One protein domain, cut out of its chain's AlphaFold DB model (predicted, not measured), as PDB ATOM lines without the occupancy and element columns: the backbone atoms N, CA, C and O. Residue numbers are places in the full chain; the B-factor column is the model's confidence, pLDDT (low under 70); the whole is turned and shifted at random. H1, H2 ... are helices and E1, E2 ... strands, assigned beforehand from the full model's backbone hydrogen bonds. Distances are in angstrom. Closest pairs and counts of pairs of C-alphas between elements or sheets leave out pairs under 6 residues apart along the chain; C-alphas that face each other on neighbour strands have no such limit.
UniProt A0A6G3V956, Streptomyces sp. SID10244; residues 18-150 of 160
ATOM      1  N   ASN A  18      15.280 -13.248 -11.336       88.56
ATOM      2  CA  ASN A  18      14.332 -12.156 -11.530       88.56
ATOM      3  C   ASN A  18      14.394 -11.115 -10.400       88.56
ATOM      4  O   ASN A  18      14.346  -9.920 -10.670       88.56
ATOM      5  N   GLU A  19      14.568 -11.538  -9.145       91.00
ATOM      6  CA  GLU A  19      14.759 -10.615  -8.015       91.00
ATOM      7  C   GLU A  19      16.041  -9.791  -8.160       91.00
ATOM      8  O   GLU A  19      16.029  -8.579  -7.946       91.00
ATOM      9  N   ARG A  20      17.142 -10.419  -8.597       94.19
ATOM     10  CA  ARG A  20      18.385  -9.690  -8.892       94.19
ATOM     11  C   ARG A  20      18.202  -8.694 -10.035       94.19
ATOM     12  O   ARG A  20      18.677  -7.565  -9.934       94.19
ATOM     13  N   ALA A  21      17.492  -9.085 -11.095       93.44
ATOM     14  CA  ALA A  21      17.176  -8.196 -12.208       93.44
ATOM     15  C   ALA A  21      16.286  -7.020 -11.770       93.44
ATOM     16  O   ALA A  21      16.530  -5.884 -12.174       93.44
ATOM     17  N   ALA A  22      15.303  -7.264 -10.900       92.00
ATOM     18  CA  ALA A  22      14.452  -6.222 -10.333       92.00
ATOM     19  C   ALA A  22      15.263  -5.226  -9.491       92.00
ATOM     20  O   ALA A  22      15.141  -4.017  -9.684       92.00
ATOM     21  N   ALA A  23      16.151  -5.716  -8.620       94.06
ATOM     22  CA  ALA A  23      17.036  -4.863  -7.828       94.06
ATOM     23  C   ALA A  23      17.970  -4.014  -8.712       94.06
ATOM     24  O   ALA A  23      18.164  -2.828  -8.447       94.06
ATOM     25  N   ALA A  24      18.512  -4.595  -9.788       94.38
ATOM     26  CA  ALA A  24      19.347  -3.874 -10.746       94.38
ATOM     27  C   ALA A  24      18.561  -2.789 -11.505       94.38
ATOM     28  O   ALA A  24      19.013  -1.646 -11.578       94.38
ATOM     29  N   ALA A  25      17.366  -3.110 -12.012       93.81
ATOM     30  CA  ALA A  25      16.504  -2.155 -12.711       93.81
ATOM     31  C   ALA A  25      16.075  -0.992 -11.801       93.81
ATOM     32  O   ALA A  25      16.112   0.168 -12.221       93.81
ATOM     33  N   ALA A  26      15.742  -1.282 -10.538       92.88
ATOM     34  CA  ALA A  26      15.428  -0.267  -9.537       92.88
ATOM     35  C   ALA A  26      16.632   0.647  -9.265       92.88
ATOM     36  O   ALA A  26      16.493   1.868  -9.292       92.88
ATOM     37  N   ALA A  27      17.832   0.080  -9.090       94.75
ATOM     38  CA  ALA A  27      19.048   0.860  -8.872       94.75
ATOM     39  C   ALA A  27      19.386   1.773 -10.062       94.75
ATOM     40  O   ALA A  27      19.791   2.916  -9.855       94.75
ATOM     41  N   ILE A  28      19.205   1.302 -11.301       93.94
ATOM     42  CA  ILE A  28      19.413   2.118 -12.507       93.94
ATOM     43  C   ILE A  28      18.378   3.247 -12.581       93.94
ATOM     44  O   ILE A  28      18.736   4.403 -12.814       93.94
ATOM     45  N   THR A  29      17.106   2.927 -12.349       92.69
ATOM     46  CA  THR A  29      16.002   3.894 -12.402       92.69
ATOM     47  C   THR A  29      16.163   4.993 -11.355       92.69
ATOM     48  O   THR A  29      15.972   6.164 -11.669       92.69
ATOM     49  N   ASP A  30      16.570   4.633 -10.140       92.69
ATOM     50  CA  ASP A  30      16.770   5.572  -9.035       92.69
ATOM     51  C   ASP A  30      18.004   6.466  -9.239       92.69
ATOM     52  O   ASP A  30      17.941   7.686  -9.096       92.69
ATOM     53  N   ARG A  31      19.136   5.871  -9.633       93.44
ATOM     54  CA  ARG A  31      20.439   6.555  -9.622       93.44
ATOM     55  C   ARG A  31      20.787   7.246 -10.934       93.44
ATOM     56  O   ARG A  31      21.508   8.241 -10.935       93.44
ATOM     57  N   HIS A  32      20.317   6.724 -12.065       93.12
ATOM     58  CA  HIS A  32      20.735   7.213 -13.380       93.12
ATOM     59  C   HIS A  32      19.644   8.006 -14.099       93.12
ATOM     60  O   HIS A  32      19.982   8.938 -14.831       93.12
ATOM     61  N   LEU A  33      18.356   7.695 -13.911       93.50
ATOM     62  CA  LEU A  33      17.286   8.366 -14.654       93.50
ATOM     63  C   LEU A  33      16.857   9.692 -14.024       93.50
ATOM     64  O   LEU A  33      16.304   9.766 -12.930       93.50
ATOM     65  N   ARG A  34      16.952  10.762 -14.807       91.31
ATOM     66  CA  ARG A  34      16.511  12.111 -14.424       91.31
ATOM     67  C   ARG A  34      15.673  12.757 -15.512       91.31
ATOM     68  O   ARG A  34      15.678  12.314 -16.656       91.31
ATOM     69  N   ARG A  35      14.959  13.822 -15.159       90.81
ATOM     70  CA  ARG A  35      14.286  14.680 -16.143       90.81
ATOM     71  C   ARG A  35      15.316  15.473 -16.948       90.81
ATOM     72  O   ARG A  35      16.380  15.806 -16.430       90.81
ATOM     73  N   MET A  36      15.000  15.787 -18.202       87.00
ATOM     74  CA  MET A  36      15.842  16.661 -19.018       87.00
ATOM     75  C   MET A  36      15.567  18.127 -18.665       87.00
ATOM     76  O   MET A  36      14.642  18.737 -19.210       87.00
ATOM     77  N   LEU A  37      16.384  18.700 -17.771       84.69
ATOM     78  CA  LEU A  37      16.235  20.081 -17.292       84.69
ATOM     79  C   LEU A  37      14.768  20.345 -16.878       84.69
ATOM     80  O   LEU A  37      14.176  19.566 -16.134       84.69
ATOM     81  N   TRP A  38      14.166  21.410 -17.409       81.25
ATOM     82  CA  TRP A  38      12.797  21.845 -17.136       81.25
ATOM     83  C   TRP A  38      11.746  21.192 -18.048       81.25
ATOM     84  O   TRP A  38      10.600  21.629 -18.054       81.25
ATOM     85  N   THR A  39      12.106  20.172 -18.836       88.62
ATOM     86  CA  THR A  39      11.199  19.576 -19.829       88.62
ATOM     87  C   THR A  39      10.335  18.487 -19.183       88.62
ATOM     88  O   THR A  39      10.845  17.392 -18.907       88.62
ATOM     89  N   PRO A  40       9.034  18.732 -18.936       88.88
ATOM     90  CA  PRO A  40       8.157  17.721 -18.362       88.88
ATOM     91  C   PRO A  40       7.987  16.545 -19.327       88.88
ATOM     92  O   PRO A  40       8.123  16.680 -20.544       88.88
ATOM     93  N   GLY A  41       7.680  15.374 -18.773       92.25
ATOM     94  CA  GLY A  41       7.456  14.178 -19.579       92.25
ATOM     95  C   GLY A  41       8.719  13.654 -20.274       92.25
ATOM     96  O   GLY A  41       8.620  13.081 -21.352       92.25
ATOM     97  N   THR A  42       9.904  13.848 -19.687       94.12
ATOM     98  CA  THR A  42      11.158  13.288 -20.212       94.12
ATOM     99  C   THR A  42      11.928  12.537 -19.139       94.12
ATOM    100  O   THR A  42      11.914  12.914 -17.962       94.12
ATOM    101  N   ARG A  43      12.636  11.487 -19.556       95.00
ATOM    102  CA  ARG A  43      13.697  10.840 -18.784       95.00
ATOM    103  C   ARG A  43      14.945  10.690 -19.655       95.00
ATOM    104  O   ARG A  43      14.840  10.419 -20.842       95.00
ATOM    105  N   LEU A  44      16.119  10.885 -19.066       93.88
ATOM    106  CA  LEU A  44      17.426  10.611 -19.663       93.88
ATOM    107  C   LEU A  44      18.353  10.026 -18.601       93.88
ATOM    108  O   LEU A  44      18.230  10.359 -17.417       93.88
ATOM    109  N   ALA A  45      19.285   9.181 -19.032       92.69
ATOM    110  CA  ALA A  45      20.219   8.517 -18.141       92.69
ATOM    111  C   ALA A  45      21.521   9.301 -17.977       92.69
ATOM    112  O   ALA A  45      22.116   9.797 -18.935       92.69
ATOM    113  N   ALA A  46      21.989   9.374 -16.737       91.94
ATOM    114  CA  ALA A  46      23.349   9.738 -16.409       91.94
ATOM    115  C   ALA A  46      24.320   8.605 -16.735       91.94
ATOM    116  O   ALA A  46      24.084   7.461 -16.360       91.94
ATOM    117  N   VAL A  47      25.460   8.943 -17.335       90.31
ATOM    118  CA  VAL A  47      26.544   7.987 -17.627       90.31
ATOM    119  C   VAL A  47      27.209   7.453 -16.349       90.31
ATOM    120  O   VAL A  47      27.735   6.347 -16.351       90.31
ATOM    121  N   ALA A  48      27.157   8.201 -15.241       89.25
ATOM    122  CA  ALA A  48      27.775   7.825 -13.973       89.25
ATOM    123  C   ALA A  48      26.885   8.164 -12.771       89.25
ATOM    124  O   ALA A  48      26.030   9.053 -12.847       89.25
ATOM    125  N   TRP A  49      27.140   7.480 -11.657       88.19
ATOM    126  CA  TRP A  49      26.575   7.772 -10.346       88.19
ATOM    127  C   TRP A  49      27.638   7.565  -9.246       88.19
ATOM    128  O   TRP A  49      28.284   6.517  -9.246       88.19
ATOM    129  N   PRO A  50      27.812   8.504  -8.297       90.38
ATOM    130  CA  PRO A  50      27.188   9.824  -8.268       90.38
ATOM    131  C   PRO A  50      27.745  10.725  -9.381       90.38
ATOM    132  O   PRO A  50      28.892  10.596  -9.798       90.38
ATOM    133  N   ILE A  51      26.927  11.657  -9.866       87.06
ATOM    134  CA  ILE A  51      27.351  12.677 -10.830       87.06
ATOM    135  C   ILE A  51      26.791  14.032 -10.405       87.06
ATOM    136  O   ILE A  51      25.637  14.133  -9.988       87.06
ATOM    137  N   GLY A  52      27.601  15.086 -10.510       84.19
ATOM    138  CA  GLY A  52      27.143  16.445 -10.219       84.19
ATOM    139  C   GLY A  52      26.027  16.887 -11.171       84.19
ATOM    140  O   GLY A  52      25.990  16.472 -12.330       84.19
ATOM    141  N   ALA A  53      25.131  17.766 -10.713       81.31
ATOM    142  CA  ALA A  53      23.953  18.181 -11.482       81.31
ATOM    143  C   ALA A  53      24.296  18.764 -12.868       81.31
ATOM    144  O   ALA A  53      23.635  18.429 -13.850       81.31
ATOM    145  N   VAL A  54      25.350  19.586 -12.969       83.25
ATOM    146  CA  VAL A  54      25.793  20.201 -14.236       83.25
ATOM    147  C   VAL A  54      26.302  19.143 -15.216       83.25
ATOM    148  O   VAL A  54      25.770  19.025 -16.318       83.25
ATOM    149  N   ALA A  55      27.273  18.321 -14.799       83.38
ATOM    150  CA  ALA A  55      27.798  17.218 -15.611       83.38
ATOM    151  C   ALA A  55      26.708  16.198 -15.963       83.38
ATOM    152  O   ALA A  55      26.742  15.563 -17.008       83.38
ATOM    153  N   GLY A  56      25.688  16.085 -15.122       79.94
ATOM    154  CA  GLY A  56      24.525  15.292 -15.426       79.94
ATOM    155  C   GLY A  56      23.725  15.799 -16.636       79.94
ATOM    156  O   GLY A  56      23.368  15.037 -17.534       79.94
ATOM    157  N   HIS A  57      23.415  17.087 -16.680       79.19
ATOM    158  CA  HIS A  57      22.569  17.630 -17.745       79.19
ATOM    159  C   HIS A  57      23.340  17.942 -19.031       79.19
ATOM    160  O   HIS A  57      22.784  17.834 -20.124       79.19
ATOM    161  N   PHE A  58      24.611  18.317 -18.901       81.75
ATOM    162  CA  PHE A  58      25.433  18.819 -20.004       81.75
ATOM    163  C   PHE A  58      26.643  17.941 -20.328       81.75
ATOM    164  O   PHE A  58      27.379  18.256 -21.258       81.75
ATOM    165  N   GLY A  59      26.868  16.861 -19.580       80.50
ATOM    166  CA  GLY A  59      27.965  15.933 -19.834       80.50
ATOM    167  C   GLY A  59      27.709  15.000 -21.015       80.50
ATOM    168  O   GLY A  59      26.804  15.199 -21.831       80.50
ATOM    169  N   MET A  60      28.545  13.965 -21.088       86.31
ATOM    170  CA  MET A  60      28.518  12.984 -22.168       86.31
ATOM    171  C   MET A  60      27.163  12.284 -22.260       86.31
ATOM    172  O   MET A  60      26.528  11.954 -21.257       86.31
ATOM    173  N   TRP A  61      26.743  12.047 -23.496       90.12
ATOM    174  CA  TRP A  61      25.511  11.352 -23.819       90.12
ATOM    175  C   TRP A  61      25.791  10.354 -24.940       90.12
ATOM    176  O   TRP A  61      26.394  10.712 -25.950       90.12
ATOM    177  N   HIS A  62      25.356   9.109 -24.748       92.94
ATOM    178  CA  HIS A  62      25.584   8.015 -25.687       92.94
ATOM    179  C   HIS A  62      24.249   7.469 -26.181       92.94
ATOM    180  O   HIS A  62      23.471   6.922 -25.393       92.94
ATOM    181  N   TYR A  63      24.009   7.619 -27.484       93.88
ATOM    182  CA  TYR A  63      22.791   7.180 -28.161       93.88
ATOM    183  C   TYR A  63      22.542   5.678 -27.950       93.88
ATOM    184  O   TYR A  63      21.489   5.285 -27.451       93.88
ATOM    185  N   TRP A  64      23.543   4.840 -28.229       95.50
ATOM    186  CA  TRP A  64      23.418   3.386 -28.109       95.50
ATOM    187  C   TRP A  64      23.281   2.883 -26.663       95.50
ATOM    188  O   TRP A  64      22.553   1.924 -26.422       95.50
ATOM    189  N   TRP A  65      23.867   3.564 -25.664       96.62
ATOM    190  CA  TRP A  65      23.630   3.211 -24.249       96.62
ATOM    191  C   TRP A  65      22.166   3.404 -23.873       96.62
ATOM    192  O   TRP A  65      21.594   2.597 -23.146       96.62
ATOM    193  N   HIS A  66      21.550   4.470 -24.384       96.62
ATOM    194  CA  HIS A  66      20.138   4.726 -24.147       96.62
ATOM    195  C   HIS A  66      19.250   3.707 -24.867       96.62
ATOM    196  O   HIS A  66      18.231   3.323 -24.303       96.62
ATOM    197  N   ALA A  67      19.644   3.223 -26.050       97.94
ATOM    198  CA  ALA A  67      18.942   2.134 -26.729       97.94
ATOM    199  C   ALA A  67      18.914   0.851 -25.880       97.94
ATOM    200  O   ALA A  67      17.841   0.307 -25.633       97.94
ATOM    201  N   HIS A  68      20.060   0.417 -25.344       97.94
ATOM    202  CA  HIS A  68      20.099  -0.750 -24.455       97.94
ATOM    203  C   HIS A  68      19.370  -0.521 -23.132       97.94
ATOM    204  O   HIS A  68      18.772  -1.447 -22.595       97.94
ATOM    205  N   LEU A  69      19.389   0.703 -22.600       97.62
ATOM    206  CA  LEU A  69      18.625   1.016 -21.398       97.62
ATOM    207  C   LEU A  69      17.115   0.908 -21.639       97.62
ATOM    208  O   LEU A  69      16.412   0.381 -20.783       97.62
ATOM    209  N   VAL A  70      16.621   1.377 -22.789       98.31
ATOM    210  CA  VAL A  70      15.225   1.156 -23.193       98.31
ATOM    211  C   VAL A  70      14.939  -0.341 -23.226       98.31
ATOM    212  O   VAL A  70      13.989  -0.778 -22.588       98.31
ATOM    213  N   ASP A  71      15.785  -1.121 -23.895       98.19
ATOM    214  CA  ASP A  71      15.598  -2.565 -24.055       98.19
ATOM    215  C   ASP A  71      15.556  -3.317 -22.708       98.19
ATOM    216  O   ASP A  71      14.665  -4.132 -22.462       98.19
ATOM    217  N   LEU A  72      16.446  -2.955 -21.779       97.06
ATOM    218  CA  LEU A  72      16.480  -3.489 -20.413       97.06
ATOM    219  C   LEU A  72      15.218  -3.122 -19.620       97.06
ATOM    220  O   LEU A  72      14.683  -3.945 -18.875       97.06
ATOM    221  N   LEU A  73      14.729  -1.887 -19.750       97.62
ATOM    222  CA  LEU A  73      13.502  -1.462 -19.075       97.62
ATOM    223  C   LEU A  73      12.253  -2.096 -19.700       97.62
ATOM    224  O   LEU A  73      11.289  -2.351 -18.982       97.62
ATOM    225  N   VAL A  74      12.279  -2.425 -20.996       98.25
ATOM    226  CA  VAL A  74      11.245  -3.250 -21.635       98.25
ATOM    227  C   VAL A  74      11.234  -4.649 -21.024       98.25
ATOM    228  O   VAL A  74      10.169  -5.109 -20.614       98.25
ATOM    229  N   ASP A  75      12.394  -5.296 -20.861       97.75
ATOM    230  CA  ASP A  75      12.477  -6.581 -20.149       97.75
ATOM    231  C   ASP A  75      11.920  -6.472 -18.731       97.75
ATOM    232  O   ASP A  75      11.176  -7.347 -18.278       97.75
ATOM    233  N   ALA A  76      12.245  -5.385 -18.030       96.31
ATOM    234  CA  ALA A  76      11.750  -5.164 -16.684       96.31
ATOM    235  C   ALA A  76      10.224  -5.033 -16.635       96.31
ATOM    236  O   ALA A  76       9.601  -5.693 -15.804       96.31
ATOM    237  N   ALA A  77       9.635  -4.253 -17.541       96.38
ATOM    238  CA  ALA A  77       8.194  -4.045 -17.616       96.38
ATOM    239  C   ALA A  77       7.429  -5.315 -18.038       96.38
ATOM    240  O   ALA A  77       6.340  -5.560 -17.523       96.38
ATOM    241  N   ILE A  78       8.006  -6.162 -18.901       96.19
ATOM    242  CA  ILE A  78       7.428  -7.470 -19.265       96.19
ATOM    243  C   ILE A  78       7.333  -8.386 -18.039       96.19
ATOM    244  O   ILE A  78       6.318  -9.048 -17.830       96.19
ATOM    245  N   HIS A  79       8.382  -8.431 -17.214       94.44
ATOM    246  CA  HIS A  79       8.425  -9.308 -16.039       94.44
ATOM    247  C   HIS A  79       7.667  -8.744 -14.828       94.44
ATOM    248  O   HIS A  79       7.406  -9.486 -13.878       94.44
ATOM    249  N   ARG A  80       7.359  -7.442 -14.826       91.00
ATOM    250  CA  ARG A  80       6.701  -6.712 -13.729       91.00
ATOM    251  C   ARG A  80       5.632  -5.754 -14.276       91.00
ATOM    252  O   ARG A  80       5.776  -4.535 -14.178       91.00
ATOM    253  N   PRO A  81       4.546  -6.279 -14.867       91.50
ATOM    254  CA  PRO A  81       3.499  -5.433 -15.420       91.50
ATOM    255  C   PRO A  81       2.837  -4.585 -14.323       91.50
ATOM    256  O   PRO A  81       2.526  -5.081 -13.241       91.50
ATOM    257  N   GLY A  82       2.594  -3.306 -14.619       89.19
ATOM    258  CA  GLY A  82       1.858  -2.388 -13.738       89.19
ATOM    259  C   GLY A  82       2.688  -1.647 -12.682       89.19
ATOM    260  O   GLY A  82       2.122  -0.852 -11.938       89.19
ATOM    261  N   ASP A  83       4.011  -1.829 -12.628       90.56
ATOM    262  CA  ASP A  83       4.893  -1.114 -11.685       90.56
ATOM    263  C   ASP A  83       5.284   0.315 -12.132       90.56
ATOM    264  O   ASP A  83       6.061   0.997 -11.464       90.56
ATOM    265  N   GLY A  84       4.745   0.780 -13.265       93.00
ATOM    266  CA  GLY A  84       5.055   2.080 -13.869       93.00
ATOM    267  C   GLY A  84       6.305   2.093 -14.761       93.00
ATOM    268  O   GLY A  84       6.602   3.122 -15.371       93.00
ATOM    269  N   THR A  85       7.029   0.977 -14.909       95.38
ATOM    270  CA  THR A  85       8.229   0.911 -15.766       95.38
ATOM    271  C   THR A  85       7.901   1.207 -17.231       95.38
ATOM    272  O   THR A  85       8.681   1.878 -17.907       95.38
ATOM    273  N   ALA A  86       6.730   0.791 -17.723       96.19
ATOM    274  CA  ALA A  86       6.294   1.094 -19.089       96.19
ATOM    275  C   ALA A  86       6.166   2.607 -19.350       96.19
ATOM    276  O   ALA A  86       6.619   3.098 -20.387       96.19
ATOM    277  N   ASP A  87       5.654   3.367 -18.378       96.12
ATOM    278  CA  ASP A  87       5.601   4.827 -18.475       96.12
ATOM    279  C   ASP A  87       7.015   5.409 -18.522       96.12
ATOM    280  O   ASP A  87       7.316   6.266 -19.353       96.12
ATOM    281  N   VAL A  88       7.925   4.905 -17.679       96.62
ATOM    282  CA  VAL A  88       9.336   5.322 -17.677       96.62
ATOM    283  C   VAL A  88       9.992   5.080 -19.040       96.62
ATOM    284  O   VAL A  88      10.709   5.966 -19.510       96.62
ATOM    285  N   VAL A  89       9.715   3.949 -19.698       98.00
ATOM    286  CA  VAL A  89      10.183   3.656 -21.065       98.00
ATOM    287  C   VAL A  89       9.685   4.713 -22.051       98.00
ATOM    288  O   VAL A  89      10.491   5.282 -22.789       98.00
ATOM    289  N   GLY A  90       8.394   5.054 -22.025       97.81
ATOM    290  CA  GLY A  90       7.834   6.104 -22.882       97.81
ATOM    291  C   GLY A  90       8.482   7.476 -22.648       97.81
ATOM    292  O   GLY A  90       8.859   8.174 -23.596       97.81
ATOM    293  N   LEU A  91       8.697   7.853 -21.383       97.62
ATOM    294  CA  LEU A  91       9.385   9.098 -21.026       97.62
ATOM    295  C   LEU A  91      10.856   9.101 -21.471       97.62
ATOM    296  O   LEU A  91      11.380  10.158 -21.842       97.62
ATOM    297  N   LEU A  92      11.525   7.948 -21.420       97.62
ATOM    298  CA  LEU A  92      12.909   7.781 -21.857       97.62
ATOM    299  C   LEU A  92      13.028   7.909 -23.377       97.62
ATOM    300  O   LEU A  92      13.859   8.679 -23.854       97.62
ATOM    301  N   LEU A  93      12.157   7.241 -24.138       98.06
ATOM    302  CA  LEU A  93      12.096   7.351 -25.599       98.06
ATOM    303  C   LEU A  93      11.843   8.790 -26.053       98.06
ATOM    304  O   LEU A  93      12.550   9.307 -26.922       98.06
ATOM    305  N   ARG A  94      10.907   9.487 -25.400       97.25
ATOM    306  CA  ARG A  94      10.685  10.919 -25.634       97.25
ATOM    307  C   ARG A  94      11.927  11.753 -25.310       97.25
ATOM    308  O   ARG A  94      12.257  12.671 -26.059       97.25
ATOM    309  N   GLY A  95      12.623  11.439 -24.219       96.19
ATOM    310  CA  GLY A  95      13.880  12.087 -23.848       96.19
ATOM    311  C   GLY A  95      14.972  11.904 -24.903       96.19
ATOM    312  O   GLY A  95      15.604  12.885 -25.289       96.19
ATOM    313  N   ILE A  96      15.158  10.681 -25.412       96.50
ATOM    314  CA  ILE A  96      16.126  10.353 -26.474       96.50
ATOM    315  C   ILE A  96      15.825  11.162 -27.735       96.50
ATOM    316  O   ILE A  96      16.717  11.827 -28.261       96.50
ATOM    317  N   ASN A  97      14.567  11.162 -28.190       96.62
ATOM    318  CA  ASN A  97      14.168  11.898 -29.386       96.62
ATOM    319  C   ASN A  97      14.430  13.401 -29.247       96.62
ATOM    320  O   ASN A  97      15.035  14.004 -30.130       96.62
ATOM    321  N   LEU A  98      14.035  14.003 -28.122       95.50
ATOM    322  CA  LEU A  98      14.254  15.429 -27.875       95.50
ATOM    323  C   LEU A  98      15.739  15.771 -27.747       95.50
ATOM    324  O   LEU A  98      16.182  16.779 -28.300       95.50
ATOM    325  N   ARG A  99      16.527  14.931 -27.067       93.19
ATOM    326  CA  ARG A  99      17.977  15.122 -26.945       93.19
ATOM    327  C   ARG A  99      18.673  15.025 -28.300       93.19
ATOM    328  O   ARG A  99      19.616  15.774 -28.534       93.19
ATOM    329  N   ASN A 100      18.164  14.182 -29.196       94.94
ATOM    330  CA  ASN A 100      18.608  14.064 -30.583       94.94
ATOM    331  C   ASN A 100      17.890  15.046 -31.535       94.94
ATOM    332  O   ASN A 100      17.704  14.763 -32.720       94.94
ATOM    333  N   LEU A 101      17.454  16.206 -31.025       94.06
ATOM    334  CA  LEU A 101      16.842  17.296 -31.800       94.06
ATOM    335  C   LEU A 101      15.617  16.865 -32.629       94.06
ATOM    336  O   LEU A 101      15.419  17.312 -33.758       94.06
ATOM    337  N   GLY A 102      14.802  15.965 -32.081       94.62
ATOM    338  CA  GLY A 102      13.594  15.435 -32.714       94.62
ATOM    339  C   GLY A 102      13.846  14.322 -33.736       94.62
ATOM    340  O   GLY A 102      12.894  13.811 -34.330       94.62
ATOM    341  N   LYS A 103      15.101  13.918 -33.957       95.75
ATOM    342  CA  LYS A 103      15.467  12.891 -34.939       95.75
ATOM    343  C   LYS A 103      15.634  11.526 -34.277       95.75
ATOM    344  O   LYS A 103      16.089  11.412 -33.144       95.75
ATOM    345  N   TRP A 104      15.323  10.475 -35.028       96.50
ATOM    346  CA  TRP A 104      15.664   9.092 -34.667       96.50
ATOM    347  C   TRP A 104      16.913   8.593 -35.393       96.50
ATOM    348  O   TRP A 104      17.450   7.560 -35.053       96.50
ATOM    349  N   THR A 105      17.395   9.300 -36.409       95.50
ATOM    350  CA  THR A 105      18.557   8.856 -37.184       95.50
ATOM    351  C   THR A 105      19.868   9.292 -36.533       95.50
ATOM    352  O   THR A 105      19.922  10.347 -35.896       95.50
ATOM    353  N   ASN A 106      20.924   8.515 -36.767       93.94
ATOM    354  CA  ASN A 106      22.304   8.787 -36.367       93.94
ATOM    355  C   ASN A 106      23.249   8.451 -37.545       93.94
ATOM    356  O   ASN A 106      22.810   7.924 -38.565       93.94
ATOM    357  N   ASN A 107      24.539   8.750 -37.414       94.50
ATOM    358  CA  ASN A 107      25.557   8.489 -38.435       94.50
ATOM    359  C   ASN A 107      26.061   7.036 -38.440       94.50
ATOM    360  O   ASN A 107      26.866   6.684 -39.302       94.50
ATOM    361  N   TYR A 108      25.599   6.231 -37.488       95.94
ATOM    362  CA  TYR A 108      26.021   4.864 -37.203       95.94
ATOM    363  C   TYR A 108      24.819   3.929 -37.377       95.94
ATOM    364  O   TYR A 108      23.763   4.160 -36.774       95.94
ATOM    365  N   PHE A 109      24.935   2.933 -38.258       96.50
ATOM    366  CA  PHE A 109      23.823   2.032 -38.580       96.50
ATOM    367  C   PHE A 109      23.522   1.051 -37.446       96.50
ATOM    368  O   PHE A 109      22.355   0.781 -37.179       96.50
ATOM    369  N   ASP A 110      24.549   0.593 -36.735       96.62
ATOM    370  CA  ASP A 110      24.438  -0.213 -35.517       96.62
ATOM    371  C   ASP A 110      23.679   0.530 -34.410       96.62
ATOM    372  O   ASP A 110      22.696   0.006 -33.890       96.62
ATOM    373  N   ASP A 111      24.043   1.781 -34.113       96.94
ATOM    374  CA  ASP A 111      23.321   2.624 -33.150       96.94
ATOM    375  C   ASP A 111      21.829   2.732 -33.507       96.94
ATOM    376  O   ASP A 111      20.954   2.561 -32.651       96.94
ATOM    377  N   MET A 112      21.526   3.011 -34.781       97.81
ATOM    378  CA  MET A 112      20.151   3.096 -35.282       97.81
ATOM    379  C   MET A 112      19.412   1.758 -35.169       97.81
ATOM    380  O   MET A 112      18.243   1.753 -34.778       97.81
ATOM    381  N   ALA A 113      20.075   0.640 -35.469       97.88
ATOM    382  CA  ALA A 113      19.505  -0.697 -35.347       97.88
ATOM    383  C   ALA A 113      19.178  -1.040 -33.887       97.88
ATOM    384  O   ALA A 113      18.066  -1.496 -33.611       97.88
ATOM    385  N   TRP A 114      20.079  -0.741 -32.942       98.44
ATOM    386  CA  TRP A 114      19.838  -0.975 -31.516       98.44
ATOM    387  C   TRP A 114      18.613  -0.227 -31.008       98.44
ATOM    388  O   TRP A 114      17.766  -0.821 -30.342       98.44
ATOM    389  N   LEU A 115      18.470   1.059 -31.352       98.44
ATOM    390  CA  LEU A 115      17.280   1.800 -30.932       98.44
ATOM    391  C   LEU A 115      16.022   1.311 -31.657       98.44
ATOM    392  O   LEU A 115      14.962   1.242 -31.041       98.44
ATOM    393  N   GLY A 116      16.124   0.951 -32.938       98.31
ATOM    394  CA  GLY A 116      14.997   0.431 -33.713       98.31
ATOM    395  C   GLY A 116      14.409  -0.838 -33.105       98.31
ATOM    396  O   GLY A 116      13.192  -0.927 -32.947       98.31
ATOM    397  N   LEU A 117      15.270  -1.773 -32.694       98.38
ATOM    398  CA  LEU A 117      14.866  -2.995 -31.995       98.38
ATOM    399  C   LEU A 117      14.223  -2.684 -30.640       98.38
ATOM    400  O   LEU A 117      13.144  -3.190 -30.348       98.38
ATOM    401  N   ALA A 118      14.839  -1.814 -29.837       98.56
ATOM    402  CA  ALA A 118      14.310  -1.455 -28.522       98.56
ATOM    403  C   ALA A 118      12.928  -0.772 -28.612       98.56
ATOM    404  O   ALA A 118      12.033  -1.081 -27.825       98.56
ATOM    405  N   ILE A 119      12.727   0.117 -29.596       98.56
ATOM    406  CA  ILE A 119      11.431   0.763 -29.859       98.56
ATOM    407  C   ILE A 119      10.392  -0.266 -30.316       98.56
ATOM    408  O   ILE A 119       9.292  -0.276 -29.774       98.56
ATOM    409  N   GLU A 120      10.726  -1.149 -31.265       98.38
ATOM    410  CA  GLU A 120       9.801  -2.200 -31.721       98.38
ATOM    411  C   GLU A 120       9.347  -3.080 -30.558       98.38
ATOM    412  O   GLU A 120       8.154  -3.343 -30.405       98.38
ATOM    413  N   ARG A 121      10.281  -3.488 -29.693       98.44
ATOM    414  CA  ARG A 121       9.958  -4.288 -28.513       98.44
ATOM    415  C   ARG A 121       9.067  -3.532 -27.536       98.44
ATOM    416  O   ARG A 121       8.146  -4.141 -26.995       98.44
ATOM    417  N   ALA A 122       9.326  -2.246 -27.313       98.44
ATOM    418  CA  ALA A 122       8.502  -1.411 -26.448       98.44
ATOM    419  C   ALA A 122       7.071  -1.275 -26.992       98.44
ATOM    420  O   ALA A 122       6.115  -1.456 -26.242       98.44
ATOM    421  N   ASP A 123       6.916  -1.029 -28.294       97.88
ATOM    422  CA  ASP A 123       5.605  -0.927 -28.939       97.88
ATOM    423  C   ASP A 123       4.846  -2.260 -28.855       97.88
ATOM    424  O   ASP A 123       3.703  -2.307 -28.398       97.88
ATOM    425  N   ARG A 124       5.510  -3.372 -29.197       97.75
ATOM    426  CA  ARG A 124       4.899  -4.709 -29.205       97.75
ATOM    427  C   ARG A 124       4.494  -5.204 -27.816       97.75
ATOM    428  O   ARG A 124       3.439  -5.818 -27.686       97.75
ATOM    429  N   HIS A 125       5.338  -5.008 -26.803       98.06
ATOM    430  CA  HIS A 125       5.144  -5.630 -25.484       98.06
ATOM    431  C   HIS A 125       4.492  -4.712 -24.455       98.06
ATOM    432  O   HIS A 125       3.867  -5.208 -23.522       98.06
ATOM    433  N   LEU A 126       4.637  -3.394 -24.598       97.06
ATOM    434  CA  LEU A 126       4.146  -2.418 -23.618       97.06
ATOM    435  C   LEU A 126       2.972  -1.583 -24.143       97.06
ATOM    436  O   LEU A 126       2.470  -0.727 -23.419       97.06
ATOM    437  N   GLY A 127       2.539  -1.807 -25.389       94.81
ATOM    438  CA  GLY A 127       1.435  -1.066 -26.003       94.81
ATOM    439  C   GLY A 127       1.761   0.405 -26.272       94.81
ATOM    440  O   GLY A 127       0.852   1.231 -26.365       94.81
ATOM    441  N   LEU A 128       3.050   0.746 -26.368       95.62
ATOM    442  CA  LEU A 128       3.476   2.052 -26.862       95.62
ATOM    443  C   LEU A 128       3.264   2.129 -28.385       95.62
ATOM    444  O   LEU A 128       3.001   1.124 -29.043       95.62
ATOM    445  N   SER A 129       3.338   3.333 -28.955       95.94
ATOM    446  CA  SER A 129       3.189   3.513 -30.402       95.94
ATOM    447  C   SER A 129       4.197   4.517 -30.940       95.94
ATOM    448  O   SER A 129       4.083   5.731 -30.745       95.94
ATOM    449  N   HIS A 130       5.185   3.990 -31.654       97.38
ATOM    450  CA  HIS A 130       6.240   4.734 -32.320       97.38
ATOM    451  C   HIS A 130       6.428   4.244 -33.762       97.38
ATOM    452  O   HIS A 130       7.541   4.287 -34.294       97.38
ATOM    453  N   ASP A 131       5.345   3.867 -34.454       95.56
ATOM    454  CA  ASP A 131       5.397   3.278 -35.802       95.56
ATOM    455  C   ASP A 131       6.230   4.106 -36.789       95.56
ATOM    456  O   ASP A 131       6.924   3.574 -37.655       95.56
ATOM    457  N   ARG A 132       6.178   5.440 -36.677       96.81
ATOM    458  CA  ARG A 132       6.980   6.336 -37.521       96.81
ATOM    459  C   ARG A 132       8.474   6.188 -37.246       96.81
ATOM    460  O   ARG A 132       9.254   6.222 -38.196       96.81
ATOM    461  N   ALA A 133       8.869   6.056 -35.982       97.19
ATOM    462  CA  ALA A 133      10.257   5.852 -35.588       97.19
ATOM    463  C   ALA A 133      10.758   4.499 -36.104       97.19
ATOM    464  O   ALA A 133      11.768   4.469 -36.805       97.19
ATOM    465  N   VAL A 134       9.996   3.424 -35.862       97.69
ATOM    466  CA  VAL A 134      10.314   2.071 -36.343       97.69
ATOM    467  C   VAL A 134      10.464   2.057 -37.863       97.69
ATOM    468  O   VAL A 134      11.502   1.629 -38.354       97.69
ATOM    469  N   ARG A 135       9.498   2.612 -38.613       97.81
ATOM    470  CA  ARG A 135       9.588   2.722 -40.084       97.81
ATOM    471  C   ARG A 135      10.790   3.535 -40.555       97.81
ATOM    472  O   ARG A 135      11.404   3.191 -41.557       97.81
ATOM    473  N   THR A 136      11.114   4.628 -39.865       98.06
ATOM    474  CA  THR A 136      12.264   5.471 -40.232       98.06
ATOM    475  C   THR A 136      13.567   4.698 -40.059       98.06
ATOM    476  O   THR A 136      14.412   4.715 -40.946       98.06
ATOM    477  N   LEU A 137      13.729   4.018 -38.924       97.81
ATOM    478  CA  LEU A 137      14.940   3.274 -38.592       97.81
ATOM    479  C   LEU A 137      15.099   2.028 -39.465       97.81
ATOM    480  O   LEU A 137      16.181   1.809 -40.002       97.81
ATOM    481  N   SER A 138      14.031   1.255 -39.675       96.94
ATOM    482  CA  SER A 138      14.072   0.085 -40.556       96.94
ATOM    483  C   SER A 138      14.309   0.473 -42.014       96.94
ATOM    484  O   SER A 138      15.114  -0.171 -42.681       96.94
ATOM    485  N   GLY A 139      13.707   1.572 -42.486       97.25
ATOM    486  CA  GLY A 139      13.976   2.129 -43.813       97.25
ATOM    487  C   GLY A 139      15.457   2.446 -44.014       97.25
ATOM    488  O   GLY A 139      16.041   2.023 -45.004       97.25
ATOM    489  N   ARG A 140      16.115   3.066 -43.020       96.62
ATOM    490  CA  ARG A 140      17.567   3.311 -43.073       96.62
ATOM    491  C   ARG A 140      18.394   2.035 -43.205       96.62
ATOM    492  O   ARG A 140      19.431   2.091 -43.851       96.62
ATOM    493  N   MET A 141      17.966   0.923 -42.608       96.25
ATOM    494  CA  MET A 141      18.672  -0.358 -42.747       96.25
ATOM    495  C   MET A 141      18.505  -0.943 -44.149       96.25
ATOM    496  O   MET A 141      19.469  -1.429 -44.729       96.25
ATOM    497  N   VAL A 142      17.289  -0.875 -44.700       95.12
ATOM    498  CA  VAL A 142      16.993  -1.367 -46.053       95.12
ATOM    499  C   VAL A 142      17.746  -0.552 -47.104       95.12
ATOM    500  O   VAL A 142      18.387  -1.133 -47.976       95.12
ATOM    501  N   ASP A 143      17.731   0.776 -46.984       94.75
ATOM    502  CA  ASP A 143      18.389   1.688 -47.929       94.75
ATOM    503  C   ASP A 143      19.921   1.568 -47.907       94.75
ATOM    504  O   ASP A 143      20.584   1.883 -48.891       94.75
ATOM    505  N   ALA A 144      20.493   1.135 -46.781       94.25
ATOM    506  CA  ALA A 144      21.936   1.018 -46.593       94.25
ATOM    507  C   ALA A 144      22.526  -0.308 -47.078       94.25
ATOM    508  O   ALA A 144      23.741  -0.490 -47.023       94.25
ATOM    509  N   TRP A 145      21.686  -1.244 -47.517       94.00
ATOM    510  CA  TRP A 145      22.148  -2.504 -48.075       94.00
ATOM    511  C   TRP A 145      22.915  -2.268 -49.382       94.00
ATOM    512  O   TRP A 145      22.452  -1.535 -50.256       94.00
ATOM    513  N   VAL A 146      24.068  -2.927 -49.545       92.88
ATOM    514  CA  VAL A 146      24.982  -2.693 -50.679       92.88
ATOM    515  C   VAL A 146      25.128  -3.937 -51.573       92.88
ATOM    516  O   VAL A 146      26.126  -4.655 -51.483       92.88
ATOM    517  N   PRO A 147      24.177  -4.224 -52.489       93.00
ATOM    518  CA  PRO A 147      24.220  -5.434 -53.315       93.00
ATOM    519  C   PRO A 147      25.487  -5.566 -54.166       93.00
ATOM    520  O   PRO A 147      26.004  -6.666 -54.341       93.00
ATOM    521  N   HIS A 148      25.997  -4.449 -54.692       90.25
ATOM    522  CA  HIS A 148      27.121  -4.448 -55.629       90.25
ATOM    523  C   HIS A 148      28.471  -4.796 -54.975       90.25
ATOM    524  O   HIS A 148      29.406  -5.143 -55.689       90.25
ATOM    525  N   LEU A 149      28.562  -4.757 -53.639       88.75
ATOM    526  CA  LEU A 149      29.728  -5.209 -52.868       88.75
ATOM    527  C   LEU A 149      29.538  -6.617 -52.270       88.75
ATOM    528  O   LEU A 149      30.301  -7.026 -51.401       88.75
ATOM    529  N   GLY A 150      28.529  -7.369 -52.727       92.50
ATOM    530  CA  GLY A 150      28.192  -8.686 -52.176       92.50
ATOM    531  C   GLY A 150      27.210  -8.640 -51.002       92.50
ATOM    532  O   GLY A 150      26.959  -9.670 -50.378       92.50
TER     533      GLY A 150
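Overview. This is residues 18 to 150 of the 160 residues of a protein of Streptomyces sp. SID10244 (UniProt A0A6G3V956). What is the main picture? The strand hairpin E1 and E2 packs on H4, which together with H3 and H5 makes a helical core, H3 lying side by side with each of the other two. H1 packs on residues 72 to 79 of H3, H6 packs on H5, and residues 145 to 150 stick out. What makes it up? The printed part has 133 residues, with H1, E1, E2, H2, H3, H4, H5 and H6 in that order, an antiparallel sheet, and the class mostly helix. It is compact, with a radius of gyration of the C-alphas of 15.4 A and spans of 49 by 34 by 26 A.

Arrangement. How does the sheet sit? In the hairpin of E1, residues 33 to 36, and E2, residues 39 to 45, N 34 and O 44 are within hydrogen-bond range at 2.9 A. The closest C-alphas of E2 and H4, residues 85 to 99, are those of Arg 43 and Leu 92, 4.4 A apart; those of E1 and H2, residues 53 to 58, are Met 36 and His 57, 6.9 A. How do the helices stand? H3, residues 63 to 79, H4 and H5, residues 109 to 126, form an up and down bundle, each running against the one before. H3 touches H5 at a shallow tilt of 22 degrees, the same way, closest at the C-alphas of Ala 67 and Leu 115, 4.5 A. In the helical hairpin of H5 and H6, residues 131 to 143, the closest C-alphas are those of Gly 116 and Val 134, 5.6 A.

Along the chain. Where does H1 begin? H1, residues 18 to 31, starts at C-alpha 18 (14.332, -12.156, -11.530). Where does H6 end? C-alpha 143 is at (18.389, 1.688, -47.929). Which helices are longest? H5 measures 25.1 A and H3 25.0 A; each O i to N i+4 pair in the six helices is within hydrogen-bond range.

Size, cuts and confidence. How large is it? The two C-alphas farthest apart, those of Gly 52 and His 148, are 50.0 A apart. Is it cut or uncertain? The printed part has no cut and no long link, and no printed residue is under 70 in pLDDT.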